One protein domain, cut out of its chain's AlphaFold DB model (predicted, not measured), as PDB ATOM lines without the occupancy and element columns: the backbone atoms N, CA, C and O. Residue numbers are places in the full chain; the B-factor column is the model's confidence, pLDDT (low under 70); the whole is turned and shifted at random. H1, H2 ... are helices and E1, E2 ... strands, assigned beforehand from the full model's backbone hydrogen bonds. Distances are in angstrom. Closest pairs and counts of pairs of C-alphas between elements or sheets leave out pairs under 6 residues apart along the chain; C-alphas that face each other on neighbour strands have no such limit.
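AT A GLANCE: This is residues 6 to 83 of the 157 residues of the protein "Ribbon-helix-helix protein" of Nitrosospira sp. Nsp5 (UniProt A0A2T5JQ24). A two-stranded hairpin, E1 and E2, and three crossed helices make a compact body, from which residues 73 to 83 of the long helix H3 stick out as an arm. The printed part has 78 residues, mostly helix, in the order E1, E2, H1, H2, H3, with an antiparallel sheet. It is only just compact, close to loose, with a radius of gyration of the C-alphas of 13.8 A and spans of 47 by 23 by 23 A.

IN THESE COORDINATES: E1, residues 6 to 10, begins at C-alpha 6 (31.992, -9.452, -31.014); E2 is residues 16 to 21. H1 is residues 23 to 35, H2 residues 40 to 49. H3, residues 57 to 83, is 39.2 A long and ends at C-alpha 83 (26.304, -47.394, -47.352).

HOW THE PARTS SIT: In the hairpin, N 9 and O 17 are within hydrogen-bond range, 2.9 A. The closest C-alphas of E2 and H3 are Ile 19 and Thr 58, 5.9 A. H3 touches H1 with residues 62 to 69 alone, closest C-alphas Val 29 and Ala 65, 6.1 A, at a steep tilt of 55 degrees. H1 touches H2 with residues 29 to 34 alone, about perpendicular at 85 degrees, closest C-alphas Ala 33 and Trp 40, 5.2 A. In H1, H2 and H3 every O i to N i+4 pair is within hydrogen-bond range.

THE WHOLE: The printed part has no cut and no long link. Residues 73 to 83 have pLDDT under 70.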
ATOM      1  N   MET A   6      32.385 -10.331 -29.918       88.88
ATOM      2  CA  MET A   6      31.992  -9.452 -31.014       88.88
ATOM      3  C   MET A   6      32.980  -9.579 -32.173       88.88
ATOM      4  O   MET A   6      34.189  -9.500 -31.960       88.88
ATOM      5  N   ARG A   7      32.472  -9.704 -33.398       88.38
ATOM      6  CA  ARG A   7      33.261  -9.480 -34.615       88.38
ATOM      7  C   ARG A   7      32.540  -8.495 -35.523       88.38
ATOM      8  O   ARG A   7      31.309  -8.465 -35.565       88.38
ATOM      9  N   THR A   8      33.317  -7.681 -36.226       88.25
ATOM     10  CA  THR A   8      32.800  -6.652 -37.130       88.25
ATOM     11  C   THR A   8      32.799  -7.176 -38.557       88.25
ATOM     12  O   THR A   8      33.786  -7.752 -39.009       88.25
ATOM     13  N   LEU A   9      31.693  -6.954 -39.259       87.25
ATOM     14  CA  LEU A   9      31.509  -7.285 -40.665       87.25
ATOM     15  C   LEU A   9      31.168  -6.017 -41.446       87.25
ATOM     16  O   LEU A   9      30.370  -5.201 -40.986       87.25
ATOM     17  N   GLU A  10      31.729  -5.881 -42.640       85.75
ATOM     18  CA  GLU A  10      31.306  -4.878 -43.616       85.75
ATOM     19  C   GLU A  10      30.265  -5.484 -44.568       85.75
ATOM     20  O   GLU A  10      30.504  -6.519 -45.211       85.75
ATOM     21  N   LEU A  11      29.081  -4.872 -44.595       79.94
ATOM     22  CA  LEU A  11      27.968  -5.237 -45.470       79.94
ATOM     23  C   LEU A  11      28.178  -4.655 -46.878       79.94
ATOM     24  O   LEU A  11      28.949  -3.715 -47.053       79.94
ATOM     25  N   ALA A  12      27.464  -5.180 -47.879       74.69
ATOM     26  CA  ALA A  12      27.593  -4.740 -49.276       74.69
ATOM     27  C   ALA A  12      27.287  -3.241 -49.492       74.69
ATOM     28  O   ALA A  12      27.786  -2.631 -50.431       74.69
ATOM     29  N   ASN A  13      26.513  -2.625 -48.595       74.12
ATOM     30  CA  ASN A  13      26.211  -1.191 -48.598       74.12
ATOM     31  C   ASN A  13      27.301  -0.318 -47.933       74.12
ATOM     32  O   ASN A  13      27.057   0.856 -47.661       74.12
ATOM     33  N   GLY A  14      28.469  -0.885 -47.605       76.81
ATOM     34  CA  GLY A  14      29.567  -0.202 -46.910       76.81
ATOM     35  C   GLY A  14      29.335   0.008 -45.407       76.81
ATOM     36  O   GLY A  14      30.204   0.532 -44.711       76.81
ATOM     37  N   HIS A  15      28.184  -0.406 -44.865       81.12
ATOM     38  CA  HIS A  15      27.887  -0.265 -43.443       81.12
ATOM     39  C   HIS A  15      28.591  -1.355 -42.626       81.12
ATOM     40  O   HIS A  15      28.471  -2.551 -42.902       81.12
ATOM     41  N   ARG A  16      29.271  -0.957 -41.545       83.75
ATOM     42  CA  ARG A  16      29.894  -1.893 -40.600       83.75
ATOM     43  C   ARG A  16      28.904  -2.313 -39.523       83.75
ATOM     44  O   ARG A  16      28.312  -1.474 -38.853       83.75
ATOM     45  N   THR A  17      28.712  -3.614 -39.347       83.62
ATOM     46  CA  THR A  17      27.838  -4.180 -38.315       83.62
ATOM     47  C   THR A  17      28.653  -5.037 -37.351       83.62
ATOM     48  O   THR A  17      29.461  -5.864 -37.770       83.62
ATOM     49  N   GLY A  18      28.453  -4.836 -36.049       85.56
ATOM     50  CA  GLY A  18      29.020  -5.697 -35.012       85.56
ATOM     51  C   GLY A  18      28.069  -6.849 -34.711       85.56
ATOM     52  O   GLY A  18      26.903  -6.613 -34.404       85.56
ATOM     53  N   ILE A  19      28.553  -8.087 -34.788       88.62
ATOM     54  CA  ILE A  19      27.774  -9.289 -34.472       88.62
ATOM     55  C   ILE A  19      28.350  -9.904 -33.199       88.62
ATOM     56  O   ILE A  19      29.555 -10.139 -33.117       88.62
ATOM     57  N   ARG A  20      27.497 -10.135 -32.193       90.31
ATOM     58  CA  ARG A  20      27.881 -10.711 -30.893       90.31
ATOM     59  C   ARG A  20      27.378 -12.143 -30.786       90.31
ATOM     60  O   ARG A  20      26.186 -12.344 -30.591       90.31
ATOM     61  N   LEU A  21      28.274 -13.117 -30.857       90.62
ATOM     62  CA  LEU A  21      27.939 -14.538 -30.732       90.62
ATOM     63  C   LEU A  21      28.800 -15.180 -29.649       90.62
ATOM     64  O   LEU A  21      29.893 -14.701 -29.349       90.62
ATOM     65  N   ASP A  22      28.305 -16.252 -29.043       91.56
ATOM     66  CA  ASP A  22      29.116 -17.083 -28.159       91.56
ATOM     67  C   ASP A  22      30.209 -17.828 -28.960       91.56
ATOM     68  O   ASP A  22      30.138 -17.908 -30.193       91.56
ATOM     69  N   PRO A  23      31.252 -18.359 -28.297       90.25
ATOM     70  CA  PRO A  23      32.395 -18.947 -28.984       90.25
ATOM     71  C   PRO A  23      32.028 -20.193 -29.794       90.25
ATOM     72  O   PRO A  23      32.605 -20.391 -30.859       90.25
ATOM     73  N   ALA A  24      31.057 -20.989 -29.329       88.50
ATOM     74  CA  ALA A  24      30.620 -22.194 -30.027       88.50
ATOM     75  C   ALA A  24      29.898 -21.835 -31.331       88.50
ATOM     76  O   ALA A  24      30.210 -22.390 -32.382       88.50
ATOM     77  N   THR A  25      29.018 -20.828 -31.306       90.00
ATOM     78  CA  THR A  25      28.376 -20.341 -32.535       90.00
ATOM     79  C   THR A  25      29.397 -19.751 -33.517       90.00
ATOM     80  O   THR A  25      29.269 -19.948 -34.722       90.00
ATOM     81  N   TRP A  26      30.452 -19.074 -33.043       93.19
ATOM     82  CA  TRP A  26      31.529 -18.613 -33.931       93.19
ATOM     83  C   TRP A  26      32.303 -19.760 -34.583       93.19
ATOM     84  O   TRP A  26      32.579 -19.688 -35.779       93.19
ATOM     85  N   GLN A  27      32.626 -20.806 -33.821       91.25
ATOM     86  CA  GLN A  27      33.287 -21.999 -34.354       91.25
ATOM     87  C   GLN A  27      32.417 -22.700 -35.400       91.25
ATOM     88  O   GLN A  27      32.927 -23.071 -36.453       91.25
ATOM     89  N   ALA A  28      31.109 -22.814 -35.155       89.88
ATOM     90  CA  ALA A  28      30.165 -23.362 -36.124       89.88
ATOM     91  C   ALA A  28      30.168 -22.565 -37.437       89.88
ATOM     92  O   ALA A  28      30.290 -23.143 -38.511       89.88
ATOM     93  N   VAL A  29      30.105 -21.232 -37.362       93.00
ATOM     94  CA  VAL A  29      30.144 -20.363 -38.551       93.00
ATOM     95  C   VAL A  29      31.453 -20.524 -39.332       93.00
ATOM     96  O   VAL A  29      31.429 -20.589 -40.560       93.00
ATOM     97  N   GLU A  30      32.597 -20.589 -38.646       92.50
ATOM     98  CA  GLU A  30      33.899 -20.813 -39.290       92.50
ATOM     99  C   GLU A  30      33.975 -22.189 -39.957       92.50
ATOM    100  O   GLU A  30      34.448 -22.290 -41.089       92.50
ATOM    101  N   TRP A  31      33.474 -23.226 -39.286       90.12
ATOM    102  CA  TRP A  31      33.431 -24.581 -39.823       90.12
ATOM    103  C   TRP A  31      32.539 -24.672 -41.068       90.12
ATOM    104  O   TRP A  31      33.008 -25.138 -42.104       90.12
ATOM    105  N   ILE A  32      31.308 -24.143 -41.015       90.81
ATOM    106  CA  ILE A  32      30.379 -24.116 -42.160       90.81
ATOM    107  C   ILE A  32      31.001 -23.369 -43.346       90.81
ATOM    108  O   ILE A  32      30.950 -23.833 -44.485       90.81
ATOM    109  N   ALA A  33      31.598 -22.200 -43.097       90.88
ATOM    110  CA  ALA A  33      32.249 -21.431 -44.151       90.88
ATOM    111  C   ALA A  33      33.415 -22.218 -44.779       90.88
ATOM    112  O   ALA A  33      33.551 -22.236 -46.002       90.88
ATOM    113  N   GLY A  34      34.193 -22.926 -43.952       87.56
ATOM    114  CA  GLY A  34      35.262 -23.819 -44.396       87.56
ATOM    115  C   GLY A  34      34.773 -24.956 -45.295       87.56
ATOM    116  O   GLY A  34      35.352 -25.159 -46.360       87.56
ATOM    117  N   GLN A  35      33.681 -25.638 -44.923       83.00
ATOM    118  CA  GLN A  35      33.072 -26.696 -45.751       83.00
ATOM    119  C   GLN A  35      32.669 -26.181 -47.138       83.00
ATOM    120  O   GLN A  35      32.844 -26.852 -48.147       83.00
ATOM    121  N   GLN A  36      32.207 -24.934 -47.204       83.31
ATOM    122  CA  GLN A  36      31.717 -24.309 -48.432       83.31
ATOM    123  C   GLN A  36      32.803 -23.506 -49.172       83.31
ATOM    124  O   GLN A  36      32.482 -22.631 -49.977       83.31
ATOM    125  N   LYS A  37      34.089 -23.773 -48.881       88.56
ATOM    126  CA  LYS A  37      35.271 -23.146 -49.508       88.56
ATOM    127  C   LYS A  37      35.222 -21.606 -49.514       88.56
ATOM    128  O   LYS A  37      35.698 -20.961 -50.446       88.56
ATOM    129  N   ARG A  38      34.662 -20.999 -48.461       89.81
ATOM    130  CA  ARG A  38      34.442 -19.548 -48.354       89.81
ATOM    131  C   ARG A  38      34.863 -18.980 -47.011       89.81
ATOM    132  O   ARG A  38      35.053 -19.701 -46.035       89.81
ATOM    133  N   LYS A  39      35.020 -17.657 -46.931       91.00
ATOM    134  CA  LYS A  39      35.375 -17.004 -45.664       91.00
ATOM    135  C   LYS A  39      34.117 -16.742 -44.838       91.00
ATOM    136  O   LYS A  39      33.072 -16.372 -45.371       91.00
ATOM    137  N   TRP A  40      34.233 -16.823 -43.511       92.25
ATOM    138  CA  TRP A  40      33.119 -16.521 -42.601       92.25
ATOM    139  C   TRP A  40      32.405 -15.175 -42.879       92.25
ATOM    140  O   TRP A  40      31.179 -15.148 -42.767       92.25
ATOM    141  N   PRO A  41      33.082 -14.065 -43.273       91.75
ATOM    142  CA  PRO A  41      32.406 -12.797 -43.547       91.75
ATOM    143  C   PRO A  41      31.456 -12.884 -44.742       91.75
ATOM    144  O   PRO A  41      30.420 -12.229 -44.749       91.75
ATOM    145  N   GLU A  42      31.811 -13.682 -45.750       90.56
ATOM    146  CA  GLU A  42      31.009 -13.883 -46.960       90.56
ATOM    147  C   GLU A  42      29.759 -14.692 -46.631       90.56
ATOM    148  O   GLU A  42      28.656 -14.274 -46.975       90.56
ATOM    149  N   TRP A  43      29.925 -15.781 -45.874       92.25
ATOM    150  CA  TRP A  43      28.811 -16.605 -45.409       92.25
ATOM    151  C   TRP A  43      27.820 -15.786 -44.571       92.25
ATOM    152  O   TRP A  43      26.626 -15.766 -44.856       92.25
ATOM    153  N   VAL A  44      28.311 -15.049 -43.569       91.38
ATOM    154  CA  VAL A  44      27.464 -14.231 -42.686       91.38
ATOM    155  C   VAL A  44      26.747 -13.131 -43.467       91.38
ATOM    156  O   VAL A  44      25.575 -12.866 -43.205       91.38
ATOM    157  N   ARG A  45      27.426 -12.489 -44.428       90.44
ATOM    158  CA  ARG A  45      26.815 -11.457 -45.271       90.44
ATOM    159  C   ARG A  45      25.644 -12.019 -46.068       90.44
ATOM    160  O   ARG A  45      24.572 -11.431 -46.016       90.44
ATOM    161  N   GLU A  46      25.824 -13.170 -46.709       89.81
ATOM    162  CA  GLU A  46      24.761 -13.832 -47.470       89.81
ATOM    163  C   GLU A  46      23.537 -14.132 -46.588       89.81
ATOM    164  O   GLU A  46      22.402 -13.873 -46.984       89.81
ATOM    165  N   GLN A  47      23.747 -14.625 -45.359       90.31
ATOM    166  CA  GLN A  47      22.624 -14.887 -44.451       90.31
ATOM    167  C   GLN A  47      21.896 -13.600 -44.040       90.31
ATOM    168  O   GLN A  47      20.675 -13.601 -43.911       90.31
ATOM    169  N   LEU A  48      22.607 -12.485 -43.860       88.19
ATOM    170  CA  LEU A  48      21.971 -11.198 -43.560       88.19
ATOM    171  C   LEU A  48      21.258 -10.595 -44.776       88.19
ATOM    172  O   LEU A  48      20.220  -9.960 -44.610       88.19
ATOM    173  N   GLU A  49      21.770 -10.809 -45.987       87.44
ATOM    174  CA  GLU A  49      21.138 -10.359 -47.234       87.44
ATOM    175  C   GLU A  49      19.819 -11.086 -47.516       87.44
ATOM    176  O   GLU A  49      18.889 -10.475 -48.040       87.44
ATOM    177  N   LYS A  50      19.683 -12.347 -47.086       85.56
ATOM    178  CA  LYS A  50      18.404 -13.084 -47.108       85.56
ATOM    179  C   LYS A  50      17.363 -12.513 -46.140       85.56
ATOM    180  O   LYS A  50      16.169 -12.749 -46.310       85.56
ATOM    181  N   HIS A  51      17.802 -11.747 -45.141       84.75
ATOM    182  CA  HIS A  51      16.954 -11.181 -44.093       84.75
ATOM    183  C   HIS A  51      17.229  -9.678 -43.878       84.75
ATOM    184  O   HIS A  51      17.616  -9.266 -42.779       84.75
ATOM    185  N   PRO A  52      16.997  -8.823 -44.897       77.44
ATOM    186  CA  PRO A  52      17.409  -7.417 -44.869       77.44
ATOM    187  C   PRO A  52      16.699  -6.594 -43.781       77.44
ATOM    188  O   PRO A  52      17.272  -5.641 -43.255       77.44
ATOM    189  N   ASN A  53      15.485  -7.003 -43.398       79.62
ATOM    190  CA  ASN A  53      14.648  -6.338 -42.395       79.62
ATOM    191  C   ASN A  53      14.706  -7.011 -41.012       79.62
ATOM    192  O   ASN A  53      13.810  -6.815 -40.197       79.62
ATOM    193  N   ALA A  54      15.706  -7.854 -40.739       78.62
ATOM    194  CA  ALA A  54      15.799  -8.513 -39.441       78.62
ATOM    195  C   ALA A  54      16.238  -7.542 -38.335       78.62
ATOM    196  O   ALA A  54      17.387  -7.089 -38.309       78.62
ATOM    197  N   ASP A  55      15.356  -7.330 -37.358       78.75
ATOM    198  CA  ASP A  55      15.639  -6.531 -36.156       78.75
ATOM    199  C   ASP A  55      16.768  -7.138 -35.304       78.75
ATOM    200  O   ASP A  55      17.526  -6.425 -34.646       78.75
ATOM    201  N   ASN A  56      16.923  -8.468 -35.340       86.00
ATOM    202  CA  ASN A  56      17.943  -9.192 -34.585       86.00
ATOM    203  C   ASN A  56      18.853 -10.030 -35.493       86.00
ATOM    204  O   ASN A  56      18.723 -11.249 -35.608       86.00
ATOM    205  N   ARG A  57      19.842  -9.360 -36.087       84.62
ATOM    206  CA  ARG A  57      20.876  -9.974 -36.941       84.62
ATOM    207  C   ARG A  57      21.622 -11.122 -36.258       84.62
ATOM    208  O   ARG A  57      21.933 -12.120 -36.892       84.62
ATOM    209  N   THR A  58      21.880 -11.015 -34.956       88.31
ATOM    210  CA  THR A  58      22.540 -12.075 -34.180       88.31
ATOM    211  C   THR A  58      21.694 -13.348 -34.129       88.31
ATOM    212  O   THR A  58      22.232 -14.447 -34.260       88.31
ATOM    213  N   ALA A  59      20.378 -13.210 -33.949       87.25
ATOM    214  CA  ALA A  59      19.463 -14.348 -33.950       87.25
ATOM    215  C   ALA A  59      19.395 -15.017 -35.328       87.25
ATOM    216  O   ALA A  59      19.432 -16.242 -35.386       87.25
ATOM    217  N   VAL A  60      19.394 -14.230 -36.412       89.44
ATOM    218  CA  VAL A  60      19.447 -14.753 -37.791       89.44
ATOM    219  C   VAL A  60      20.681 -15.624 -37.996       89.44
ATOM    220  O   VAL A  60      20.562 -16.756 -38.447       89.44
ATOM    221  N   ILE A  61      21.861 -15.133 -37.608       91.50
ATOM    222  CA  ILE A  61      23.103 -15.896 -37.777       91.50
ATOM    223  C   ILE A  61      23.106 -17.173 -36.940       91.50
ATOM    224  O   ILE A  61      23.536 -18.215 -37.427       91.50
ATOM    225  N   ARG A  62      22.603 -17.121 -35.701       89.81
ATOM    226  CA  ARG A  62      22.510 -18.314 -34.851       89.81
ATOM    227  C   ARG A  62      21.563 -19.358 -35.445       89.81
ATOM    228  O   ARG A  62      21.935 -20.524 -35.496       89.81
ATOM    229  N   ALA A  63      20.381 -18.938 -35.895       88.50
ATOM    230  CA  ALA A  63      19.405 -19.826 -36.522       88.50
ATOM    231  C   ALA A  63      19.978 -20.452 -37.800       88.50
ATOM    232  O   ALA A  63      20.039 -21.670 -37.904       88.50
ATOM    233  N   ALA A  64      20.537 -19.635 -38.698       89.75
ATOM    234  CA  ALA A  64      21.146 -20.117 -39.935       89.75
ATOM    235  C   ALA A  64      22.306 -21.098 -39.683       89.75
ATOM    236  O   ALA A  64      22.451 -22.082 -40.406       89.75
ATOM    237  N   ALA A  65      23.129 -20.853 -38.656       89.00
ATOM    238  CA  ALA A  65      24.214 -21.760 -38.291       89.00
ATOM    239  C   ALA A  65      23.678 -23.102 -37.769       89.00
ATOM    240  O   ALA A  65      24.190 -24.147 -38.157       89.00
ATOM    241  N   MET A  66      22.637 -23.088 -36.930       87.56
ATOM    242  CA  MET A  66      21.991 -24.308 -36.433       87.56
ATOM    243  C   MET A  66      21.328 -25.103 -37.558       87.56
ATOM    244  O   MET A  66      21.578 -26.300 -37.667       87.56
ATOM    245  N   ASP A  67      20.555 -24.441 -38.417       85.31
ATOM    246  CA  ASP A  67      19.877 -25.082 -39.548       85.31
ATOM    247  C   ASP A  67      20.883 -25.714 -40.512       85.31
ATOM    248  O   ASP A  67      20.700 -26.846 -40.955       85.31
ATOM    249  N   THR A  68      21.985 -25.011 -40.794       84.75
ATOM    250  CA  THR A  68      23.035 -25.544 -41.668       84.75
ATOM    251  C   THR A  68      23.746 -26.723 -41.013       84.75
ATOM    252  O   THR A  68      23.924 -27.742 -41.664       84.75
ATOM    253  N   MET A  69      24.104 -26.640 -39.726       84.19
ATOM    254  CA  MET A  69      24.715 -27.777 -39.028       84.19
ATOM    255  C   MET A  69      23.804 -29.001 -39.031       84.19
ATOM    256  O   MET A  69      24.282 -30.089 -39.316       84.19
ATOM    257  N   LEU A  70      22.506 -28.826 -38.762       82.44
ATOM    258  CA  LEU A  70      21.533 -29.917 -38.802       82.44
ATOM    259  C   LEU A  70      21.435 -30.536 -40.196       82.44
ATOM    260  O   LEU A  70      21.366 -31.758 -40.313       82.44
ATOM    261  N   LEU A  71      21.437 -29.714 -41.249       77.88
ATOM    262  CA  LEU A  71      21.423 -30.201 -42.623       77.88
ATOM    263  C   LEU A  71      22.676 -31.037 -42.913       77.88
ATOM    264  O   LEU A  71      22.549 -32.185 -43.322       77.88
ATOM    265  N   GLU A  72      23.863 -30.497 -42.641       72.12
ATOM    266  CA  GLU A  72      25.147 -31.163 -42.897       72.12
ATOM    267  C   GLU A  72      25.280 -32.475 -42.104       72.12
ATOM    268  O   GLU A  72      25.682 -33.496 -42.658       72.12
ATOM    269  N   THR A  73      24.874 -32.496 -40.826       69.31
ATOM    270  CA  THR A  73      24.904 -33.730 -40.022       69.31
ATOM    271  C   THR A  73      23.894 -34.759 -40.521       69.31
ATOM    272  O   THR A  73      24.221 -35.937 -40.607       69.31
ATOM    273  N   THR A  74      22.687 -34.332 -40.905       64.62
ATOM    274  CA  THR A  74      21.658 -35.248 -41.428       64.62
ATOM    275  C   THR A  74      22.064 -35.828 -42.783       64.62
ATOM    276  O   THR A  74      21.778 -36.988 -43.071       64.62
ATOM    277  N   LEU A  75      22.726 -35.042 -43.635       61.91
ATOM    278  CA  LEU A  75      23.246 -35.515 -44.918       61.91
ATOM    279  C   LEU A  75      24.370 -36.536 -44.728       61.91
ATOM    280  O   LEU A  75      24.334 -37.595 -45.356       61.91
ATOM    281  N   ALA A  76      25.300 -36.273 -43.808       59.66
ATOM    282  CA  ALA A  76      26.350 -37.223 -43.452       59.66
ATOM    283  C   ALA A  76      25.770 -38.548 -42.917       59.66
ATOM    284  O   ALA A  76      26.159 -39.620 -43.375       59.66
ATOM    285  N   GLU A  77      24.777 -38.491 -42.023       58.06
ATOM    286  CA  GLU A  77      24.094 -39.683 -41.493       58.06
ATOM    287  C   GLU A  77      23.338 -40.471 -42.575       58.06
ATOM    288  O   GLU A  77      23.302 -41.706 -42.548       58.06
ATOM    289  N   ARG A  78      22.738 -39.778 -43.551       55.03
ATOM    290  CA  ARG A  78      22.052 -40.420 -44.683       55.03
ATOM    291  C   ARG A  78      23.023 -41.141 -45.610       55.03
ATOM    292  O   ARG A  78      22.691 -42.243 -46.038       55.03
ATOM    293  N   SER A  79      24.206 -40.573 -45.854       52.28
ATOM    294  CA  SER A  79      25.287 -41.261 -46.572       52.28
ATOM    295  C   SER A  79      25.647 -42.570 -45.866       52.28
ATOM    296  O   SER A  79      25.580 -43.633 -46.470       52.28
ATOM    297  N   THR A  80      25.884 -42.525 -44.548       54.94
ATOM    298  CA  THR A  80      26.246 -43.715 -43.757       54.94
ATOM    299  C   THR A  80      25.137 -44.774 -43.714       54.94
ATOM    300  O   THR A  80      25.399 -45.975 -43.758       54.94
ATOM    301  N   THR A  81      23.874 -44.349 -43.636       54.81
ATOM    302  CA  THR A  81      22.725 -45.271 -43.635       54.81
ATOM    303  C   THR A  81      22.583 -45.979 -44.983       54.81
ATOM    304  O   THR A  81      22.249 -47.162 -45.024       54.81
ATOM    305  N   LEU A  82      22.862 -45.295 -46.090       56.84
ATOM    306  CA  LEU A  82      22.759 -45.879 -47.425       56.84
ATOM    307  C   LEU A  82      23.958 -46.763 -47.779       56.84
ATOM    308  O   LEU A  82      23.736 -47.798 -48.402       56.84
ATOM    309  N   ASP A  83      25.160 -46.470 -47.276       57.31
ATOM    310  CA  ASP A  83      26.304 -47.394 -47.352       57.31
ATOM    311  C   ASP A  83      25.961 -48.748 -46.702       57.31
ATOM    312  O   ASP A  83      26.188 -49.809 -47.285       57.31
TER     313      ASP A  83